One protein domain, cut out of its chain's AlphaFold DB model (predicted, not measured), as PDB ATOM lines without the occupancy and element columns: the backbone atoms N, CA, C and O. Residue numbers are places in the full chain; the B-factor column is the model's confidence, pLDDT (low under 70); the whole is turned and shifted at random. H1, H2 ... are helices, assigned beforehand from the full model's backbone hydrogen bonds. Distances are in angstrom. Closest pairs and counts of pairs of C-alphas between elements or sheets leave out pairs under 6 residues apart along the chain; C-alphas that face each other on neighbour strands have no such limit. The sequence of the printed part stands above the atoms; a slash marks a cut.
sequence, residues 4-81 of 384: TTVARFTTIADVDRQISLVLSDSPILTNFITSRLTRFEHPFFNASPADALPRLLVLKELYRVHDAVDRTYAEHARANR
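Overview. This is residues 4 to 81 of the 384 residues of the protein "FtsJ domain-containing protein" of Fomitopsis rosea (UniProt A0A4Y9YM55). H4 runs through the middle, H1 crosses it, H2 and H3 lie near its start, and residues 69 to 81 of H5 stick out. The printed part has 78 residues with five named helices, H1 to H5 in order: all helix. It is only just loose, close to compact, with radius of gyration of the C-alphas 14.0 A and spans 37 by 29 by 19 A.

Arrangement. H1, residues 12 to 25, touches H4, residues 53 to 64, at a steep tilt of 63 degrees; C-alphas 19 and 58 are closest, 6.2 A. H2, residues 27 to 34, is close to H4 but not clearly touching. H3, residues 41 to 47, and H5, residues 67 to 81, only just touch H4, only at the corner, each with 3 pairs of C-alphas within 8 A. Every helix O i to N i+4 pair is within hydrogen-bond range.

Along the chain. H1 begins at C-alpha 12 (201.452, 254.452, 164.149); H5, 20.6 A long, ends at C-alpha 81 (173.246, 262.470, 160.973).

Size, cuts and confidence. The printed part has no cut; residues 77 to 81 have pLDDT under 70.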
ATOM      1  N   THR A   4     193.678 247.392 177.846       80.25
ATOM      2  CA  THR A   4     194.971 247.713 178.458       80.25
ATOM      3  C   THR A   4     196.140 247.655 177.479       80.25
ATOM      4  O   THR A   4     197.041 248.488 177.576       80.25
ATOM      5  N   THR A   5     196.138 246.719 176.526       80.88
ATOM      6  CA  THR A   5     197.179 246.638 175.488       80.88
ATOM      7  C   THR A   5     197.079 247.809 174.516       80.88
ATOM      8  O   THR A   5     198.086 248.430 174.184       80.88
ATOM      9  N   VAL A   6     195.861 248.144 174.089       81.88
ATOM     10  CA  VAL A   6     195.623 249.157 173.051       81.88
ATOM     11  C   VAL A   6     195.772 250.585 173.580       81.88
ATOM     12  O   VAL A   6     196.267 251.451 172.862       81.88
ATOM     13  N   ALA A   7     195.479 250.821 174.861       81.00
ATOM     14  CA  ALA A   7     195.705 252.111 175.522       81.00
ATOM     15  C   ALA A   7     197.183 252.556 175.549       81.00
ATOM     16  O   ALA A   7     197.474 253.712 175.851       81.00
ATOM     17  N   ARG A   8     198.128 251.654 175.248       85.75
ATOM     18  CA  ARG A   8     199.570 251.946 175.209       85.75
ATOM     19  C   ARG A   8     200.053 252.458 173.854       85.75
ATOM     20  O   ARG A   8     201.216 252.840 173.747       85.75
ATOM     21  N   PHE A   9     199.215 252.447 172.817       89.88
ATOM     22  CA  PHE A   9     199.632 252.923 171.502       89.88
ATOM     23  C   PHE A   9     199.748 254.442 171.507       89.88
ATOM     24  O   PHE A   9     198.773 255.156 171.721       89.88
ATOM     25  N   THR A  10     200.955 254.935 171.237       88.12
ATOM     26  CA  THR A  10     201.223 256.379 171.142       88.12
ATOM     27  C   THR A  10     201.582 256.798 169.722       88.12
ATOM     28  O   THR A  10     201.490 257.975 169.374       88.12
ATOM     29  N   THR A  11     201.960 255.836 168.876       90.12
ATOM     30  CA  THR A  11     202.400 256.072 167.502       90.12
ATOM     31  C   THR A  11     201.809 255.053 166.525       90.12
ATOM     32  O   THR A  11     201.426 253.948 166.906       90.12
ATOM     33  N   ILE A  12     201.804 255.393 165.231       86.44
ATOM     34  CA  ILE A  12     201.452 254.452 164.149       86.44
ATOM     35  C   ILE A  12     202.387 253.232 164.166       86.44
ATOM     36  O   ILE A  12     201.942 252.114 163.937       86.44
ATOM     37  N   ALA A  13     203.661 253.427 164.516       92.69
ATOM     38  CA  ALA A  13     204.629 252.339 164.609       92.69
ATOM     39  C   ALA A  13     204.270 251.315 165.702       92.69
ATOM     40  O   ALA A  13     204.551 250.131 165.533       92.69
ATOM     41  N   ASP A  14     203.631 251.742 166.798       91.19
ATOM     42  CA  ASP A  14     203.154 250.824 167.840       91.19
ATOM     43  C   ASP A  14     201.995 249.963 167.332       91.19
ATOM     44  O   ASP A  14     201.983 248.751 167.550       91.19
ATOM     45  N   VAL A  15     201.065 250.576 166.590       90.19
ATOM     46  CA  VAL A  15     199.956 249.871 165.934       90.19
ATOM     47  C   VAL A  15     200.498 248.869 164.918       90.19
ATOM     48  O   VAL A  15     200.125 247.699 164.943       90.19
ATOM     49  N   ASP A  16     201.424 249.300 164.061       91.25
ATOM     50  CA  ASP A  16     202.030 248.457 163.035       91.25
ATOM     51  C   ASP A  16     202.780 247.267 163.643       91.25
ATOM     52  O   ASP A  16     202.625 246.142 163.164       91.25
ATOM     53  N   ARG A  17     203.541 247.500 164.723       92.56
ATOM     54  CA  ARG A  17     204.225 246.446 165.482       92.56
ATOM     55  C   ARG A  17     203.221 245.453 166.055       92.56
ATOM     56  O   ARG A  17     203.425 244.251 165.914       92.56
ATOM     57  N   GLN A  18     202.139 245.936 166.667       91.19
ATOM     58  CA  GLN A  18     201.124 245.050 167.226       91.19
ATOM     59  C   GLN A  18     200.449 244.213 166.139       91.19
ATOM     60  O   GLN A  18     200.242 243.020 166.342       91.19
ATOM     61  N   ILE A  19     200.127 244.799 164.984       91.25
ATOM     62  CA  ILE A  19     199.539 244.044 163.875       91.25
ATOM     63  C   ILE A  19     200.489 242.939 163.418       91.25
ATOM     64  O   ILE A  19     200.052 241.804 163.243       91.25
ATOM     65  N   SER A  20     201.777 243.249 163.262       91.50
ATOM     66  CA  SER A  20     202.783 242.248 162.908       91.50
ATOM     67  C   SER A  20     202.840 241.108 163.927       91.50
ATOM     68  O   SER A  20     202.779 239.960 163.508       91.50
ATOM     69  N   LEU A  21     202.854 241.409 165.233       90.69
ATOM     70  CA  LEU A  21     202.840 240.395 166.300       90.69
ATOM     71  C   LEU A  21     201.581 239.522 166.264       90.69
ATOM     72  O   LEU A  21     201.648 238.312 166.448       90.69
ATOM     73  N   VAL A  22     200.414 240.118 166.015       88.50
ATOM     74  CA  VAL A  22     199.162 239.362 165.889       88.50
ATOM     75  C   VAL A  22     199.215 238.408 164.700       88.50
ATOM     76  O   VAL A  22     198.823 237.250 164.833       88.50
ATOM     77  N   LEU A  23     199.693 238.893 163.552       87.81
ATOM     78  CA  LEU A  23     199.753 238.108 162.324       87.81
ATOM     79  C   LEU A  23     200.817 237.006 162.374       87.81
ATOM     80  O   LEU A  23     200.606 235.966 161.758       87.81
ATOM     81  N   SER A  24     201.937 237.210 163.080       89.19
ATOM     82  CA  SER A  24     203.011 236.214 163.178       89.19
ATOM     83  C   SER A  24     202.816 235.218 164.323       89.19
ATOM     84  O   SER A  24     203.065 234.029 164.135       89.19
ATOM     85  N   ASP A  25     202.338 235.674 165.486       82.19
ATOM     86  CA  ASP A  25     202.508 234.933 166.747       82.19
ATOM     87  C   ASP A  25     201.180 234.547 167.423       82.19
ATOM     88  O   ASP A  25     201.183 233.846 168.438       82.19
ATOM     89  N   SER A  26     200.024 234.983 166.900       80.56
ATOM     90  CA  SER A  26     198.719 234.754 167.540       80.56
ATOM     91  C   SER A  26     197.736 233.966 166.662       80.56
ATOM     92  O   SER A  26     196.805 234.542 166.088       80.56
ATOM     93  N   PRO A  27     197.846 232.623 166.613       82.44
ATOM     94  CA  PRO A  27     196.870 231.793 165.909       82.44
ATOM     95  C   PRO A  27     195.458 231.954 166.488       82.44
ATOM     96  O   PRO A  27     194.487 231.889 165.749       82.44
ATOM     97  N   ILE A  28     195.320 232.243 167.788       82.25
ATOM     98  CA  ILE A  28     194.017 232.460 168.436       82.25
ATOM     99  C   ILE A  28     193.296 233.673 167.838       82.25
ATOM    100  O   ILE A  28     192.115 233.587 167.508       82.25
ATOM    101  N   LEU A  29     193.988 234.805 167.698       78.44
ATOM    102  CA  LEU A  29     193.370 236.027 167.195       78.44
ATOM    103  C   LEU A  29     193.134 235.961 165.685       78.44
ATOM    104  O   LEU A  29     192.088 236.408 165.221       78.44
ATOM    105  N   THR A  30     194.052 235.350 164.936       80.12
ATOM    106  CA  THR A  30     193.836 235.062 163.515       80.12
ATOM    107  C   THR A  30     192.623 234.151 163.331       80.12
ATOM    108  O   THR A  30     191.729 234.503 162.567       80.12
ATOM    109  N   ASN A  31     192.507 233.071 164.110       86.81
ATOM    110  CA  ASN A  31     191.346 232.179 164.079       86.81
ATOM    111  C   ASN A  31     190.050 232.925 164.416       86.81
ATOM    112  O   ASN A  31     189.059 232.777 163.706       86.81
ATOM    113  N   PHE A  32     190.067 233.779 165.441       86.19
ATOM    114  CA  PHE A  32     188.924 234.610 165.821       86.19
ATOM    115  C   PHE A  32     188.493 235.583 164.713       86.19
ATOM    116  O   PHE A  32     187.299 235.741 164.452       86.19
ATOM    117  N   ILE A  33     189.453 236.226 164.041       85.50
ATOM    118  CA  ILE A  33     189.176 237.095 162.892       85.50
ATOM    119  C   ILE A  33     188.573 236.264 161.763       85.50
ATOM    120  O   ILE A  33     187.519 236.624 161.245       85.50
ATOM    121  N   THR A  34     189.190 235.129 161.422       87.00
ATOM    122  CA  THR A  34     188.705 234.261 160.345       87.00
ATOM    123  C   THR A  34     187.336 233.662 160.643       87.00
ATOM    124  O   THR A  34     186.532 233.557 159.731       87.00
ATOM    125  N   SER A  35     187.007 233.354 161.903       88.19
ATOM    126  CA  SER A  35     185.686 232.824 162.276       88.19
ATOM    127  C   SER A  35     184.558 233.849 162.147       88.19
ATOM    128  O   SER A  35     183.389 233.486 162.221       88.19
ATOM    129  N   ARG A  36     184.903 235.135 162.009       85.75
ATOM    130  CA  ARG A  36     183.951 236.231 161.778       85.75
ATOM    131  C   ARG A  36     183.800 236.584 160.303       85.75
ATOM    132  O   ARG A  36     182.970 237.437 159.991       85.75
ATOM    133  N   LEU A  37     184.612 235.991 159.432       84.94
ATOM    134  CA  LEU A  37     184.483 236.183 157.999       84.94
ATOM    135  C   LEU A  37     183.264 235.421 157.497       84.94
ATOM    136  O   LEU A  37     182.968 234.312 157.942       84.94
ATOM    137  N   THR A  38     182.549 236.015 156.552       79.62
ATOM    138  CA  THR A  38     181.523 235.279 155.821       79.62
ATOM    139  C   THR A  38     182.184 234.198 154.962       79.62
ATOM    140  O   THR A  38     183.356 234.300 154.585       79.62
ATOM    141  N   ARG A  39     181.414 233.170 154.570       79.06
ATOM    142  CA  ARG A  39     181.856 232.161 153.584       79.06
ATOM    143  C   ARG A  39     182.458 232.813 152.335       79.06
ATOM    144  O   ARG A  39     183.398 232.286 151.748       79.06
ATOM    145  N   PHE A  40     181.914 233.965 151.969       73.81
ATOM    146  CA  PHE A  40     182.316 234.769 150.835       73.81
ATOM    147  C   PHE A  40     183.639 235.522 151.040       73.81
ATOM    148  O   PHE A  40     184.437 235.631 150.115       73.81
ATOM    149  N   GLU A  41     183.906 236.028 152.243       80.62
ATOM    150  CA  GLU A  41     185.135 236.764 152.561       80.62
ATOM    151  C   GLU A  41     186.366 235.846 152.660       80.62
ATOM    152  O   GLU A  41     187.492 236.297 152.434       80.62
ATOM    153  N   HIS A  42     186.169 234.559 152.958       85.19
ATOM    154  CA  HIS A  42     187.256 233.587 153.108       85.19
ATOM    155  C   HIS A  42     188.170 233.466 151.874       85.19
ATOM    156  O   HIS A  42     189.386 233.573 152.050       85.19
ATOM    157  N   PRO A  43     187.659 233.288 150.637       83.94
ATOM    158  CA  PRO A  43     188.493 233.298 149.435       83.94
ATOM    159  C   PRO A  43     189.379 234.542 149.315       83.94
ATOM    160  O   PRO A  43     190.573 234.418 149.047       83.94
ATOM    161  N   PHE A  44     188.836 235.733 149.588       81.94
ATOM    162  CA  PHE A  44     189.608 236.979 149.542       81.94
ATOM    163  C   PHE A  44     190.682 237.003 150.616       81.94
ATOM    164  O   PHE A  44     191.816 237.377 150.330       81.94
ATOM    165  N   PHE A  45     190.350 236.594 151.841       85.69
ATOM    166  CA  PHE A  45     191.312 236.518 152.935       85.69
ATOM    167  C   PHE A  45     192.480 235.593 152.595       85.69
ATOM    168  O   PHE A  45     193.631 235.991 152.751       85.69
ATOM    169  N   ASN A  46     192.185 234.407 152.061       85.88
ATOM    170  CA  ASN A  46     193.188 233.399 151.727       85.88
ATOM    171  C   ASN A  46     194.057 233.795 150.524       85.88
ATOM    172  O   ASN A  46     195.245 233.488 150.504       85.88
ATOM    173  N   ALA A  47     193.485 234.483 149.532       85.19
ATOM    174  CA  ALA A  47     194.217 234.960 148.356       85.19
ATOM    175  C   ALA A  47     195.021 236.248 148.620       85.19
ATOM    176  O   ALA A  47     195.860 236.649 147.809       85.19
ATOM    177  N   SER A  48     194.760 236.934 149.735       83.31
ATOM    178  CA  SER A  48     195.392 238.211 150.049       83.31
ATOM    179  C   SER A  48     196.805 238.035 150.607       83.31
ATOM    180  O   SER A  48     197.014 237.235 151.517       83.31
ATOM    181  N   PRO A  49     197.771 238.869 150.179       87.00
ATOM    182  CA  PRO A  49     199.033 239.022 150.890       87.00
ATOM    183  C   PRO A  49     198.813 239.377 152.368       87.00
ATOM    184  O   PRO A  49     197.887 240.124 152.702       87.00
ATOM    185  N   ALA A  50     199.691 238.891 153.248       81.25
ATOM    186  CA  ALA A  50     199.586 239.109 154.694       81.25
ATOM    187  C   ALA A  50     199.565 240.602 155.087       81.25
ATOM    188  O   ALA A  50     198.920 240.983 156.064       81.25
ATOM    189  N   ASP A  51     200.219 241.463 154.303       80.81
ATOM    190  CA  ASP A  51     200.279 242.912 154.501       80.81
ATOM    191  C   ASP A  51     199.033 243.669 153.998       80.81
ATOM    192  O   ASP A  51     198.956 244.889 154.156       80.81
ATOM    193  N   ALA A  52     198.042 242.968 153.437       87.06
ATOM    194  CA  ALA A  52     196.838 243.555 152.859       87.06
ATOM    195  C   ALA A  52     195.570 243.273 153.692       87.06
ATOM    196  O   ALA A  52     195.367 243.914 154.725       87.06
ATOM    197  N   LEU A  53     194.686 242.359 153.269       85.44
ATOM    198  CA  LEU A  53     193.403 242.126 153.953       85.44
ATOM    199  C   LEU A  53     193.577 241.618 155.393       85.44
ATOM    200  O   LEU A  53     192.928 242.186 156.275       85.44
ATOM    201  N   PRO A  54     194.470 240.649 155.688       88.88
ATOM    202  CA  PRO A  54     194.706 240.223 157.064       88.88
ATOM    203  C   PRO A  54     195.143 241.383 157.965       88.88
ATOM    204  O   PRO A  54     194.550 241.598 159.023       88.88
ATOM    205  N   ARG A  55     196.096 242.207 157.504       90.19
ATOM    206  CA  ARG A  55     196.532 243.427 158.202       90.19
ATOM    207  C   ARG A  55     195.368 244.366 158.514       90.19
ATOM    208  O   ARG A  55     195.252 244.842 159.642       90.19
ATOM    209  N   LEU A  56     194.504 244.630 157.534       88.19
ATOM    210  CA  LEU A  56     193.355 245.526 157.692       88.19
ATOM    211  C   LEU A  56     192.314 244.983 158.671       88.19
ATOM    212  O   LEU A  56     191.730 245.760 159.426       88.19
ATOM    213  N   LEU A  57     192.082 243.671 158.680       88.75
ATOM    214  CA  LEU A  57     191.154 243.042 159.617       88.75
ATOM    215  C   LEU A  57     191.683 243.097 161.050       88.75
ATOM    216  O   LEU A  57     190.934 243.464 161.951       88.75
ATOM    217  N   VAL A  58     192.976 242.833 161.258       89.31
ATOM    218  CA  VAL A  58     193.608 243.010 162.574       89.31
ATOM    219  C   VAL A  58     193.526 244.468 163.018       89.31
ATOM    220  O   VAL A  58     193.109 244.744 164.140       89.31
ATOM    221  N   LEU A  59     193.864 245.407 162.132       89.50
ATOM    222  CA  LEU A  59     193.764 246.840 162.406       89.50
ATOM    223  C   LEU A  59     192.335 247.243 162.801       89.50
ATOM    224  O   LEU A  59     192.142 247.998 163.750       89.50
ATOM    225  N   LYS A  60     191.323 246.713 162.108       86.88
ATOM    226  CA  LYS A  60     189.908 246.948 162.420       86.88
ATOM    227  C   LYS A  60     189.532 246.428 163.808       86.88
ATOM    228  O   LYS A  60     188.815 247.120 164.527       86.88
ATOM    229  N   GLU A  61     190.005 245.246 164.196       87.44
ATOM    230  CA  GLU A  61     189.762 244.715 165.543       87.44
ATOM    231  C   GLU A  61     190.501 245.519 166.620       87.44
ATOM    232  O   GLU A  61     189.926 245.774 167.674       87.44
ATOM    233  N   LEU A  62     191.725 245.992 166.351       86.88
ATOM    234  CA  LEU A  62     192.450 246.903 167.248       86.88
ATOM    235  C   LEU A  62     191.701 248.225 167.448       86.88
ATOM    236  O   LEU A  62     191.628 248.727 168.566       86.88
ATOM    237  N   TYR A  63     191.115 248.778 166.384       84.81
ATOM    238  CA  TYR A  63     190.324 250.002 166.481       84.81
ATOM    239  C   TYR A  63     189.044 249.822 167.295       84.81
ATOM    240  O   TYR A  63     188.726 250.687 168.104       84.81
ATOM    241  N   ARG A  64     188.343 248.695 167.126       82.00
ATOM    242  CA  ARG A  64     187.092 248.385 167.842       82.00
ATOM    243  C   ARG A  64     187.249 248.251 169.353       82.00
ATOM    244  O   ARG A  64     186.270 248.365 170.070       82.00
ATOM    245  N   VAL A  65     188.452 247.955 169.838       83.44
ATOM    246  CA  VAL A  65     188.723 247.866 171.282       83.44
ATOM    247  C   VAL A  65     189.265 249.181 171.855       83.44
ATOM    248  O   VAL A  65     189.641 249.233 173.022       83.44
ATOM    249  N   HIS A  66     189.344 250.254 171.058       83.25
ATOM    250  CA  HIS A  66     189.838 251.551 171.510       83.25
ATOM    251  C   HIS A  66     188.684 252.544 171.719       83.25
ATOM    252  O   HIS A  66     188.225 253.181 170.774       83.25
ATOM    253  N   ASP A  67     188.304 252.805 172.974       83.12
ATOM    254  CA  ASP A  67     187.161 253.669 173.326       83.12
ATOM    255  C   ASP A  67     187.201 255.057 172.674       83.12
ATOM    256  O   ASP A  67     186.180 255.582 172.240       83.12
ATOM    257  N   ALA A  68     188.382 255.686 172.598       82.00
ATOM    258  CA  ALA A  68     188.505 256.984 171.932       82.00
ATOM    259  C   ALA A  68     188.149 256.920 170.437       82.00
ATOM    260  O   ALA A  68     187.502 257.834 169.940       82.00
ATOM    261  N   VAL A  69     188.522 255.839 169.743       80.12
ATOM    262  CA  VAL A  69     188.210 255.640 168.324       80.12
ATOM    263  C   VAL A  69     186.709 255.436 168.152       80.12
ATOM    264  O   VAL A  69     186.097 256.126 167.337       80.12
ATOM    265  N   ASP A  70     186.098 254.580 168.970       79.88
ATOM    266  CA  ASP A  70     184.649 254.365 168.962       79.88
ATOM    267  C   ASP A  70     183.871 255.654 169.255       79.88
ATOM    268  O   ASP A  70     182.906 255.967 168.551       79.88
ATOM    269  N   ARG A  71     184.320 256.462 170.228       83.00
ATOM    270  CA  ARG A  71     183.740 257.789 170.491       83.00
ATOM    271  C   ARG A  71     183.845 258.700 169.275       83.00
ATOM    272  O   ARG A  71     182.827 259.258 168.875       83.00
ATOM    273  N   THR A  72     185.018 258.800 168.648       82.06
ATOM    274  CA  THR A  72     185.216 259.618 167.443       82.06
ATOM    275  C   THR A  72     184.322 259.160 166.288       82.06
ATOM    276  O   THR A  72     183.708 259.993 165.622       82.06
ATOM    277  N   TYR A  73     184.173 257.851 166.057       76.50
ATOM    278  CA  TYR A  73     183.239 257.335 165.049       76.50
ATOM    279  C   TYR A  73     181.783 257.630 165.405       76.50
ATOM    280  O   TYR A  73     181.016 258.031 164.530       76.50
ATOM    281  N   ALA A  74     181.393 257.477 166.670       78.12
ATOM    282  CA  ALA A  74     180.043 257.778 167.131       78.12
ATOM    283  C   ALA A  74     179.720 259.278 167.040       78.12
ATOM    284  O   ALA A  74     178.588 259.646 166.730       78.12
ATOM    285  N   GLU A  75     180.688 260.151 167.312       80.38
ATOM    286  CA  GLU A  75     180.578 261.603 167.148       80.38
ATOM    287  C   GLU A  75     180.488 261.988 165.676       80.38
ATOM    288  O   GLU A  75     179.589 262.735 165.308       80.38
ATOM    289  N   HIS A  76     181.333 261.421 164.812       72.19
ATOM    290  CA  HIS A  76     181.237 261.634 163.368       72.19
ATOM    291  C   HIS A  76     179.917 261.127 162.794       72.19
ATOM    292  O   HIS A  76     179.285 261.832 162.014       72.19
ATOM    293  N   ALA A  77     179.464 259.941 163.204       68.75
ATOM    294  CA  ALA A  77     178.167 259.417 162.805       68.75
ATOM    295  C   ALA A  77     177.039 260.351 163.262       68.75
ATOM    296  O   ALA A  77     176.152 260.656 162.475       68.75
ATOM    297  N   ARG A  78     177.085 260.863 164.501       68.19
ATOM    298  CA  ARG A  78     176.112 261.849 165.005       68.19
ATOM    299  C   ARG A  78     176.165 263.173 164.239       68.19
ATOM    300  O   ARG A  78     175.116 263.667 163.846       68.19
ATOM    301  N   ALA A  79     177.353 263.713 163.979       68.00
ATOM    302  CA  ALA A  79     177.539 264.958 163.238       68.00
ATOM    303  C   ALA A  79     177.058 264.840 161.783       68.00
ATOM    304  O   ALA A  79     176.394 265.743 161.282       68.00
ATOM    305  N   ASN A  80     177.326 263.705 161.131       63.38
ATOM    306  CA  ASN A  80     176.827 263.422 159.786       63.38
ATOM    307  C   ASN A  80     175.299 263.228 159.771       63.38
ATOM    308  O   ASN A  80     174.654 263.638 158.814       63.38
ATOM    309  N   ARG A  81     174.707 262.650 160.830       59.91
ATOM    310  CA  ARG A  81     173.246 262.470 160.973       59.91
ATOM    311  C   ARG A  81     172.492 263.769 161.261       59.91
ATOM    312  O   ARG A  81     171.352 263.904 160.840       59.91
TER     313      ARG A  81